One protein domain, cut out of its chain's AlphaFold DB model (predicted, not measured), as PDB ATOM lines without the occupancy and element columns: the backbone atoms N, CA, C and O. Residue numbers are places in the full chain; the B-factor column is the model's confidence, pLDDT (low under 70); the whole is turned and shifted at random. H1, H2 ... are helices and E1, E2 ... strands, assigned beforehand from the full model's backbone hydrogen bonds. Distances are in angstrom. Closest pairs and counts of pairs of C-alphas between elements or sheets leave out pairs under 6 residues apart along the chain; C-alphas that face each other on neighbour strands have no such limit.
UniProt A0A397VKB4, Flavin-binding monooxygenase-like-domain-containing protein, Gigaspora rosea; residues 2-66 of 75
ATOM      1  N   ALA A   2     -19.411  17.259 -42.355       83.38
ATOM      2  CA  ALA A   2     -19.291  17.080 -40.907       83.38
ATOM      3  C   ALA A   2     -18.342  18.137 -40.311       83.38
ATOM      4  O   ALA A   2     -17.264  18.361 -40.863       83.38
ATOM      5  N   LYS A   3     -18.746  18.794 -39.217       94.12
ATOM      6  CA  LYS A   3     -17.927  19.788 -38.508       94.12
ATOM      7  C   LYS A   3     -17.410  19.188 -37.206       94.12
ATOM      8  O   LYS A   3     -18.195  18.916 -36.302       94.12
ATOM      9  N   TYR A   4     -16.096  18.997 -37.132       97.56
ATOM     10  CA  TYR A   4     -15.419  18.489 -35.944       97.56
ATOM     11  C   TYR A   4     -14.941  19.641 -35.063       97.56
ATOM     12  O   TYR A   4     -14.381  20.614 -35.570       97.56
ATOM     13  N   VAL A   5     -15.146  19.518 -33.753       97.81
ATOM     14  CA  VAL A   5     -14.734  20.520 -32.762       97.81
ATOM     15  C   VAL A   5     -13.808  19.863 -31.751       97.81
ATOM     16  O   VAL A   5     -14.217  18.953 -31.038       97.81
ATOM     17  N   ALA A   6     -12.560  20.323 -31.680       98.06
ATOM     18  CA  ALA A   6     -11.632  19.889 -30.644       98.06
ATOM     19  C   ALA A   6     -11.897  20.662 -29.344       98.06
ATOM     20  O   ALA A   6     -11.926  21.893 -29.345       98.06
ATOM     21  N   ILE A   7     -12.077  19.941 -28.242       98.00
ATOM     22  CA  ILE A   7     -12.310  20.493 -26.904       98.00
ATOM     23  C   ILE A   7     -11.150  20.055 -26.014       98.00
ATOM     24  O   ILE A   7     -10.888  18.860 -25.890       98.00
ATOM     25  N   ILE A   8     -10.449  21.013 -25.407       97.56
ATOM     26  CA  ILE A   8      -9.292  20.748 -24.544       97.56
ATOM     27  C   ILE A   8      -9.706  20.949 -23.086       97.56
ATOM     28  O   ILE A   8     -10.056  22.059 -22.683       97.56
ATOM     29  N   GLY A   9      -9.665  19.864 -22.316       95.38
ATOM     30  CA  GLY A   9     -10.136  19.776 -20.938       95.38
ATOM     31  C   GLY A   9     -11.607  19.359 -20.835       95.38
ATOM     32  O   GLY A   9     -12.474  19.905 -21.514       95.38
ATOM     33  N   ALA A  10     -11.896  18.424 -19.933       96.38
ATOM     34  CA  ALA A  10     -13.218  17.913 -19.564       96.38
ATOM     35  C   ALA A  10     -13.638  18.395 -18.160       96.38
ATOM     36  O   ALA A  10     -14.234  17.658 -17.368       96.38
ATOM     37  N   GLY A  11     -13.298  19.646 -17.838       94.31
ATOM     38  CA  GLY A  11     -13.720  20.341 -16.621       94.31
ATOM     39  C   GLY A  11     -15.073  21.047 -16.755       94.31
ATOM     40  O   GLY A  11     -15.854  20.781 -17.670       94.31
ATOM     41  N   ILE A  12     -15.328  22.006 -15.859       94.56
ATOM     42  CA  ILE A  12     -16.579  22.786 -15.812       94.56
ATOM     43  C   ILE A  12     -16.882  23.547 -17.110       94.56
ATOM     44  O   ILE A  12     -18.043  23.772 -17.420       94.56
ATOM     45  N   SER A  13     -15.863  23.935 -17.875       95.81
ATOM     46  CA  SER A  13     -16.010  24.613 -19.168       95.81
ATOM     47  C   SER A  13     -16.130  23.635 -20.341       95.81
ATOM     48  O   SER A  13     -16.911  23.865 -21.263       95.81
ATOM     49  N   GLY A  14     -15.387  22.527 -20.303       97.06
ATOM     50  CA  GLY A  14     -15.343  21.540 -21.382       97.06
ATOM     51  C   GLY A  14     -16.622  20.723 -21.521       97.06
ATOM     52  O   GLY A  14     -17.114  20.533 -22.632       97.06
ATOM     53  N   LEU A  15     -17.207  20.278 -20.405       97.06
ATOM     54  CA  LEU A  15     -18.424  19.457 -20.434       97.06
ATOM     55  C   LEU A  15     -19.636  20.205 -21.035       97.06
ATOM     56  O   LEU A  15     -20.289  19.644 -21.919       97.06
ATOM     57  N   PRO A  16     -19.925  21.474 -20.670       97.75
ATOM     58  CA  PRO A  16     -20.951  22.263 -21.353       97.75
ATOM     59  C   PRO A  16     -20.631  22.527 -22.825       97.75
ATOM     60  O   PRO A  16     -21.543  22.506 -23.649       97.75
ATOM     61  N   ALA A  17     -19.358  22.729 -23.182       98.00
ATOM     62  CA  ALA A  17     -18.964  22.897 -24.580       98.00
ATOM     63  C   ALA A  17     -19.283  21.644 -25.413       98.00
ATOM     64  O   ALA A  17     -19.811  21.768 -26.518       98.00
ATOM     65  N   ILE A  18     -19.046  20.440 -24.872       97.94
ATOM     66  CA  ILE A  18     -19.443  19.173 -25.510       97.94
ATOM     67  C   ILE A  18     -20.961  19.127 -25.693       97.94
ATOM     68  O   ILE A  18     -21.428  18.851 -26.798       97.94
ATOM     69  N   LYS A  19     -21.730  19.426 -24.635       97.69
ATOM     70  CA  LYS A  19     -23.201  19.429 -24.691       97.69
ATOM     71  C   LYS A  19     -23.715  20.355 -25.791       97.69
ATOM     72  O   LYS A  19     -24.510  19.926 -26.619       97.69
ATOM     73  N   GLN A  20     -23.205  21.582 -25.836       98.19
ATOM     74  CA  GLN A  20     -23.610  22.574 -26.828       98.19
ATOM     75  C   GLN A  20     -23.229  22.163 -28.256       98.19
ATOM     76  O   GLN A  20     -23.983  22.428 -29.192       98.19
ATOM     77  N   CYS A  21     -22.078  21.504 -28.436       97.50
ATOM     78  CA  CYS A  21     -21.680  20.966 -29.736       97.50
ATOM     79  C   CYS A  21     -22.666  19.900 -30.220       97.50
ATOM     80  O   CYS A  21     -23.100  19.970 -31.366       97.50
ATOM     81  N   LEU A  22     -23.054  18.963 -29.348       97.31
ATOM     82  CA  LEU A  22     -24.035  17.927 -29.682       97.31
ATOM     83  C   LEU A  22     -25.413  18.526 -30.000       97.31
ATOM     84  O   LEU A  22     -26.029  18.121 -30.978       97.31
ATOM     85  N   ASP A  23     -25.855  19.527 -29.235       97.94
ATOM     86  CA  ASP A  23     -27.130  20.228 -29.475       97.94
ATOM     87  C   ASP A  23     -27.149  21.024 -30.786       97.94
ATOM     88  O   ASP A  23     -28.215  21.363 -31.293       97.94
ATOM     89  N   SER A  24     -25.970  21.344 -31.323       96.62
ATOM     90  CA  SER A  24     -25.798  22.090 -32.574       96.62
ATOM     91  C   SER A  24     -25.420  21.186 -33.755       96.62
ATOM     92  O   SER A  24     -24.902  21.688 -34.756       96.62
ATOM     93  N   ASP A  25     -25.609  19.867 -33.626       95.88
ATOM     94  CA  ASP A  25     -25.257  18.853 -34.632       95.88
ATOM     95  C   ASP A  25     -23.771  18.879 -35.063       95.88
ATOM     96  O   ASP A  25     -23.408  18.566 -36.204       95.88
ATOM     97  N   LEU A  26     -22.879  19.273 -34.150       97.19
ATOM     98  CA  LEU A  26     -21.428  19.217 -34.332       97.19
ATOM     99  C   LEU A  26     -20.866  17.906 -33.766       97.19
ATOM    100  O   LEU A  26     -21.478  17.262 -32.916       97.19
ATOM    101  N   ILE A  27     -19.663  17.529 -34.203       98.06
ATOM    102  CA  ILE A  27     -18.963  16.333 -33.717       98.06
ATOM    103  C   ILE A  27     -17.830  16.763 -32.770       98.06
ATOM    104  O   ILE A  27     -16.742  17.114 -33.239       98.06
ATOM    105  N   PRO A  28     -18.052  16.780 -31.444       97.88
ATOM    106  CA  PRO A  28     -17.006  17.125 -30.492       97.88
ATOM    107  C   PRO A  28     -16.003  15.975 -30.313       97.88
ATOM    108  O   PRO A  28     -16.385  14.812 -30.195       97.88
ATOM    109  N   ILE A  29     -14.719  16.314 -30.219       98.06
ATOM    110  CA  ILE A  29     -13.639  15.424 -29.780       98.06
ATOM    111  C   ILE A  29     -12.988  16.087 -28.570       98.06
ATOM    112  O   ILE A  29     -12.382  17.151 -28.692       98.06
ATOM    113  N   CYS A  30     -13.141  15.478 -27.396       97.50
ATOM    114  CA  CYS A  30     -12.593  16.004 -26.152       97.50
ATOM    115  C   CYS A  30     -11.279  15.309 -25.793       97.50
ATOM    116  O   CYS A  30     -11.197  14.081 -25.809       97.50
ATOM    117  N   PHE A  31     -10.277  16.107 -25.437       97.44
ATOM    118  CA  PHE A  31      -9.000  15.655 -24.905       97.44
ATOM    119  C   PHE A  31      -8.877  16.137 -23.464       97.44
ATOM    120  O   PHE A  31      -8.856  17.340 -23.210       97.44
ATOM    121  N   GLU A  32      -8.790  15.203 -22.525       95.38
ATOM    122  CA  GLU A  32      -8.536  15.472 -21.111       95.38
ATOM    123  C   GLU A  32      -7.189  14.859 -20.745       95.38
ATOM    124  O   GLU A  32      -6.863  13.750 -21.168       95.38
ATOM    125  N   GLN A  33      -6.384  15.620 -20.010       90.69
ATOM    126  CA  GLN A  33      -5.062  15.184 -19.582       90.69
ATOM    127  C   GLN A  33      -5.167  14.089 -18.520       90.69
ATOM    128  O   GLN A  33      -4.347  13.171 -18.481       90.69
ATOM    129  N   ASN A  34      -6.179  14.193 -17.663       86.88
ATOM    130  CA  ASN A  34      -6.417  13.262 -16.580       86.88
ATOM    131  C   ASN A  34      -7.205  12.025 -17.027       86.88
ATOM    132  O   ASN A  34      -7.946  12.028 -18.008       86.88
ATOM    133  N   SER A  35      -7.122  10.952 -16.240       88.88
ATOM    134  CA  SER A  35      -7.925   9.734 -16.447       88.88
ATOM    135  C   SER A  35      -9.400   9.899 -16.050       88.88
ATOM    136  O   SER A  35     -10.145   8.923 -15.957       88.88
ATOM    137  N   PHE A  36      -9.828  11.132 -15.779       89.31
ATOM    138  CA  PHE A  36     -11.136  11.473 -15.253       89.31
ATOM    139  C   PHE A  36     -11.598  12.852 -15.710       89.31
ATOM    140  O   PHE A  36     -10.798  13.732 -16.005       89.31
ATOM    141  N   ILE A  37     -12.914  13.048 -15.684       92.69
ATOM    142  CA  ILE A  37     -13.570  14.326 -15.966       92.69
ATOM    143  C   ILE A  37     -13.875  15.094 -14.673       92.69
ATOM    144  O   ILE A  37     -13.739  14.563 -13.568       92.69
ATOM    145  N   GLY A  38     -14.342  16.336 -14.816       89.06
ATOM    146  CA  GLY A  38     -14.746  17.213 -13.712       89.06
ATOM    147  C   GLY A  38     -13.736  18.322 -13.423       89.06
ATOM    148  O   GLY A  38     -14.103  19.347 -12.843       89.06
ATOM    149  N   GLY A  39     -12.497  18.173 -13.907       88.25
ATOM    150  CA  GLY A  39     -11.421  19.145 -13.720       88.25
ATOM    151  C   GLY A  39     -11.256  19.490 -12.243       88.25
ATOM    152  O   GLY A  39     -11.139  18.602 -11.404       88.25
ATOM    153  N   LEU A  40     -11.345  20.782 -11.928       86.38
ATOM    154  CA  LEU A  40     -11.217  21.304 -10.568       86.38
ATOM    155  C   LEU A  40     -12.150  20.635  -9.544       86.38
ATOM    156  O   LEU A  40     -11.794  20.529  -8.383       86.38
ATOM    157  N   TRP A  41     -13.339  20.174  -9.938       85.12
ATOM    158  CA  TRP A  41     -14.319  19.638  -8.983       85.12
ATOM    159  C   TRP A  41     -13.996  18.241  -8.461       85.12
ATOM    160  O   TRP A  41     -14.647  17.767  -7.527       85.12
ATOM    161  N   ARG A  42     -13.008  17.567  -9.047       84.00
ATOM    162  CA  ARG A  42     -12.551  16.291  -8.519       84.00
ATOM    163  C   ARG A  42     -11.534  16.550  -7.421       84.00
ATOM    164  O   ARG A  42     -10.500  17.154  -7.662       84.00
ATOM    165  N   TYR A  43     -11.820  16.060  -6.225       83.88
ATOM    166  CA  TYR A  43     -10.832  16.029  -5.160       83.88
ATOM    167  C   TYR A  43      -9.759  14.970  -5.445       83.88
ATOM    168  O   TYR A  43     -10.079  13.840  -5.826       83.88
ATOM    169  N   GLU A  44      -8.499  15.328  -5.218       83.00
ATOM    170  CA  GLU A  44      -7.357  14.420  -5.268       83.00
ATOM    171  C   GLU A  44      -6.490  14.622  -4.023       83.00
ATOM    172  O   GLU A  44      -6.099  15.743  -3.702       83.00
ATOM    173  N   ASP A  45      -6.180  13.530  -3.324       82.12
ATOM    174  CA  ASP A  45      -5.242  13.550  -2.203       82.12
ATOM    175  C   ASP A  45      -3.808  13.784  -2.700       82.12
ATOM    176  O   ASP A  45      -3.328  13.104  -3.617       82.12
ATOM    177  N   ILE A  46      -3.089  14.686  -2.028       81.50
ATOM    178  CA  ILE A  46      -1.642  14.827  -2.207       81.50
ATOM    179  C   ILE A  46      -0.990  13.568  -1.634       81.50
ATOM    180  O   ILE A  46      -1.114  13.263  -0.447       81.50
ATOM    181  N   SER A  47      -0.282  12.824  -2.476       80.56
ATOM    182  CA  SER A  47       0.390  11.580  -2.087       80.56
ATOM    183  C   SER A  47       1.774  11.491  -2.720       80.56
ATOM    184  O   SER A  47       2.102  12.245  -3.632       80.56
ATOM    185  N   GLU A  48       2.597  10.526  -2.301       76.75
ATOM    186  CA  GLU A  48       3.918  10.313  -2.915       76.75
ATOM    187  C   GLU A  48       3.849  10.080  -4.433       76.75
ATOM    188  O   GLU A  48       4.786  10.428  -5.154       76.75
ATOM    189  N   LYS A  49       2.729   9.521  -4.911       76.44
ATOM    190  CA  LYS A  49       2.461   9.249  -6.328       76.44
ATOM    191  C   LYS A  49       1.870  10.447  -7.076       76.44
ATOM    192  O   LYS A  49       1.962  10.477  -8.297       76.44
ATOM    193  N   ASN A  50       1.272  11.405  -6.369       75.56
ATOM    194  CA  ASN A  50       0.640  12.594  -6.939       75.56
ATOM    195  C   ASN A  50       0.968  13.807  -6.063       75.56
ATOM    196  O   ASN A  50       0.205  14.181  -5.172       75.56
ATOM    197  N   LYS A  51       2.174  14.349  -6.263       73.69
ATOM    198  CA  LYS A  51       2.708  15.453  -5.453       73.69
ATOM    199  C   LYS A  51       2.106  16.807  -5.831       73.69
ATOM    200  O   LYS A  51       2.090  17.702  -4.995       73.69
ATOM    201  N   GLU A  52       1.615  16.934  -7.060       76.94
ATOM    202  CA  GLU A  52       1.017  18.153  -7.606       76.94
ATOM    203  C   GLU A  52      -0.282  17.794  -8.347       76.94
ATOM    204  O   GLU A  52      -0.273  17.662  -9.574       76.94
ATOM    205  N   PRO A  53      -1.393  17.567  -7.621       77.50
ATOM    206  CA  PRO A  53      -2.679  17.310  -8.258       77.50
ATOM    207  C   PRO A  53      -3.135  18.525  -9.077       77.50
ATOM    208  O   PRO A  53      -2.950  19.675  -8.674       77.50
ATOM    209  N   TYR A  54      -3.770  18.273 -10.226       74.88
ATOM    210  CA  TYR A  54      -4.306  19.331 -11.096       74.88
ATOM    211  C   TYR A  54      -5.479  20.083 -10.460       74.88
ATOM    212  O   TYR A  54      -5.727  21.249 -10.773       74.88
ATOM    213  N   SER A  55      -6.226  19.407  -9.591       76.12
ATOM    214  CA  SER A  55      -7.290  20.016  -8.809       76.12
ATOM    215  C   SER A  55      -6.731  20.738  -7.587       76.12
ATOM    216  O   SER A  55      -5.961  20.176  -6.814       76.12
ATOM    217  N   THR A  56      -7.169  21.979  -7.379       74.50
ATOM    218  CA  THR A  56      -6.831  22.774  -6.190       74.50
ATOM    219  C   THR A  56      -7.896  22.686  -5.094       74.50
ATOM    220  O   THR A  56      -7.834  23.432  -4.115       74.50
ATOM    221  N   ILE A  57      -8.882  21.790  -5.236       74.62
ATOM    222  CA  ILE A  57      -9.874  21.549  -4.187       74.62
ATOM    223  C   ILE A  57      -9.228  20.759  -3.050       74.62
ATOM    224  O   ILE A  57      -8.667  19.687  -3.248       74.62
ATOM    225  N   TYR A  58      -9.369  21.283  -1.837       68.94
ATOM    226  CA  TYR A  58      -9.062  20.566  -0.605       68.94
ATOM    227  C   TYR A  58     -10.287  19.767  -0.152       68.94
ATOM    228  O   TYR A  58     -11.416  20.099  -0.513       68.94
ATOM    229  N   LYS A  59     -10.084  18.738   0.676       66.94
ATOM    230  CA  LYS A  59     -11.179  18.000   1.309       66.94
ATOM    231  C   LYS A  59     -11.877  18.908   2.317       66.94
ATOM    232  O   LYS A  59     -11.523  18.941   3.490       66.94
ATOM    233  N   VAL A  60     -12.837  19.681   1.836       63.59
ATOM    234  CA  VAL A  60     -13.801  20.412   2.651       63.59
ATOM    235  C   VAL A  60     -15.139  19.715   2.487       63.59
ATOM    236  O   VAL A  60     -15.671  19.623   1.380       63.59
ATOM    237  N   ASP A  61     -15.649  19.177   3.591       55.72
ATOM    238  CA  ASP A  61     -16.997  18.633   3.642       55.72
ATOM    239  C   ASP A  61     -17.995  19.764   3.346       55.72
ATOM    240  O   ASP A  61     -18.140  20.714   4.108       55.72
ATOM    241  N   VAL A  62     -18.689  19.603   2.217       61.47
ATOM    242  CA  VAL A  62     -19.923  20.284   1.803       61.47
ATOM    243  C   VAL A  62     -19.795  21.755   1.370       61.47
ATOM    244  O   VAL A  62     -19.385  22.655   2.097       61.47
ATOM    245  N   PHE A  63     -20.276  22.001   0.146       58.22
ATOM    246  CA  PHE A  63     -20.635  23.314  -0.381       58.22
ATOM    247  C   PHE A  63     -21.651  23.958   0.573       58.22
ATOM    248  O   PHE A  63     -22.799  23.520   0.639       58.22
ATOM    249  N   GLY A  64     -21.215  24.936   1.370       50.94
ATOM    250  CA  GLY A  64     -22.042  25.551   2.403       50.94
ATOM    251  C   GLY A  64     -23.310  26.169   1.822       50.94
ATOM    252  O   GLY A  64     -23.283  27.275   1.288       50.94
ATOM    253  N   PHE A  65     -24.443  25.484   1.968       49.03
ATOM    254  CA  PHE A  65     -25.730  26.161   2.002       49.03
ATOM    255  C   PHE A  65     -25.808  26.850   3.361       49.03
ATOM    256  O   PHE A  65     -25.812  26.177   4.394       49.03
ATOM    257  N   SER A  66     -25.846  28.185   3.388       44.56
ATOM    258  CA  SER A  66     -26.262  28.874   4.604       44.56
ATOM    259  C   SER A  66     -27.720  28.500   4.849       44.56
ATOM    260  O   SER A  66     -28.643  28.981   4.194       44.56
TER     261      SER A  66
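Overview. This is residues 2 to 66 of the 75 residues of the protein "Flavin-binding monooxygenase-like-domain-containing protein" of Gigaspora rosea (UniProt A0A397VKB4). What is the shape? There is little regular structure: two short parallel strands, E1 and E2, lie side by side with H1 packed on both, and residues 32 to 66 trail away without a named element, 61 to 66 sticking out. What is it made of? The 65 printed residues, 20 in named elements, run E1, H1, E2: mixed, loose, radius of gyration of the C-alphas 15.1 A, flat, 44 by 36 by 11 A.

Along the chain. Where is E1? Residues 4 to 8, 13.1 A, from C-alpha 4 at (-15.419, 18.489, -35.944). What follows? H1 is residues 14 to 23, 14.4 A; E2 is residues 27 to 31, 13.3 A, ending at C-alpha 31 (-9.000, 15.655, -24.905).

Arrangement. How do E1 and E2 pair? They are parallel at 24 degrees; N 5 and O 27, 2.9 A, are within hydrogen-bond range. Where is H1? Its closest C-alphas to E2 are Ile 18 and Pro 28, 5.9 A. Every O i to N i+4 pair in H1 is within range. E1, H1, E2 form a strand-helix-strand unit, a helix between parallel neighbours, its crossover right-handed.

Size, cuts and confidence. How large? The farthest C-alphas, Ala 2 and Ser 66, are 47.5 A apart. Any cut or low confidence? The printed part has no cut; both links are tight; residues 58 to 66 have pLDDT under 70.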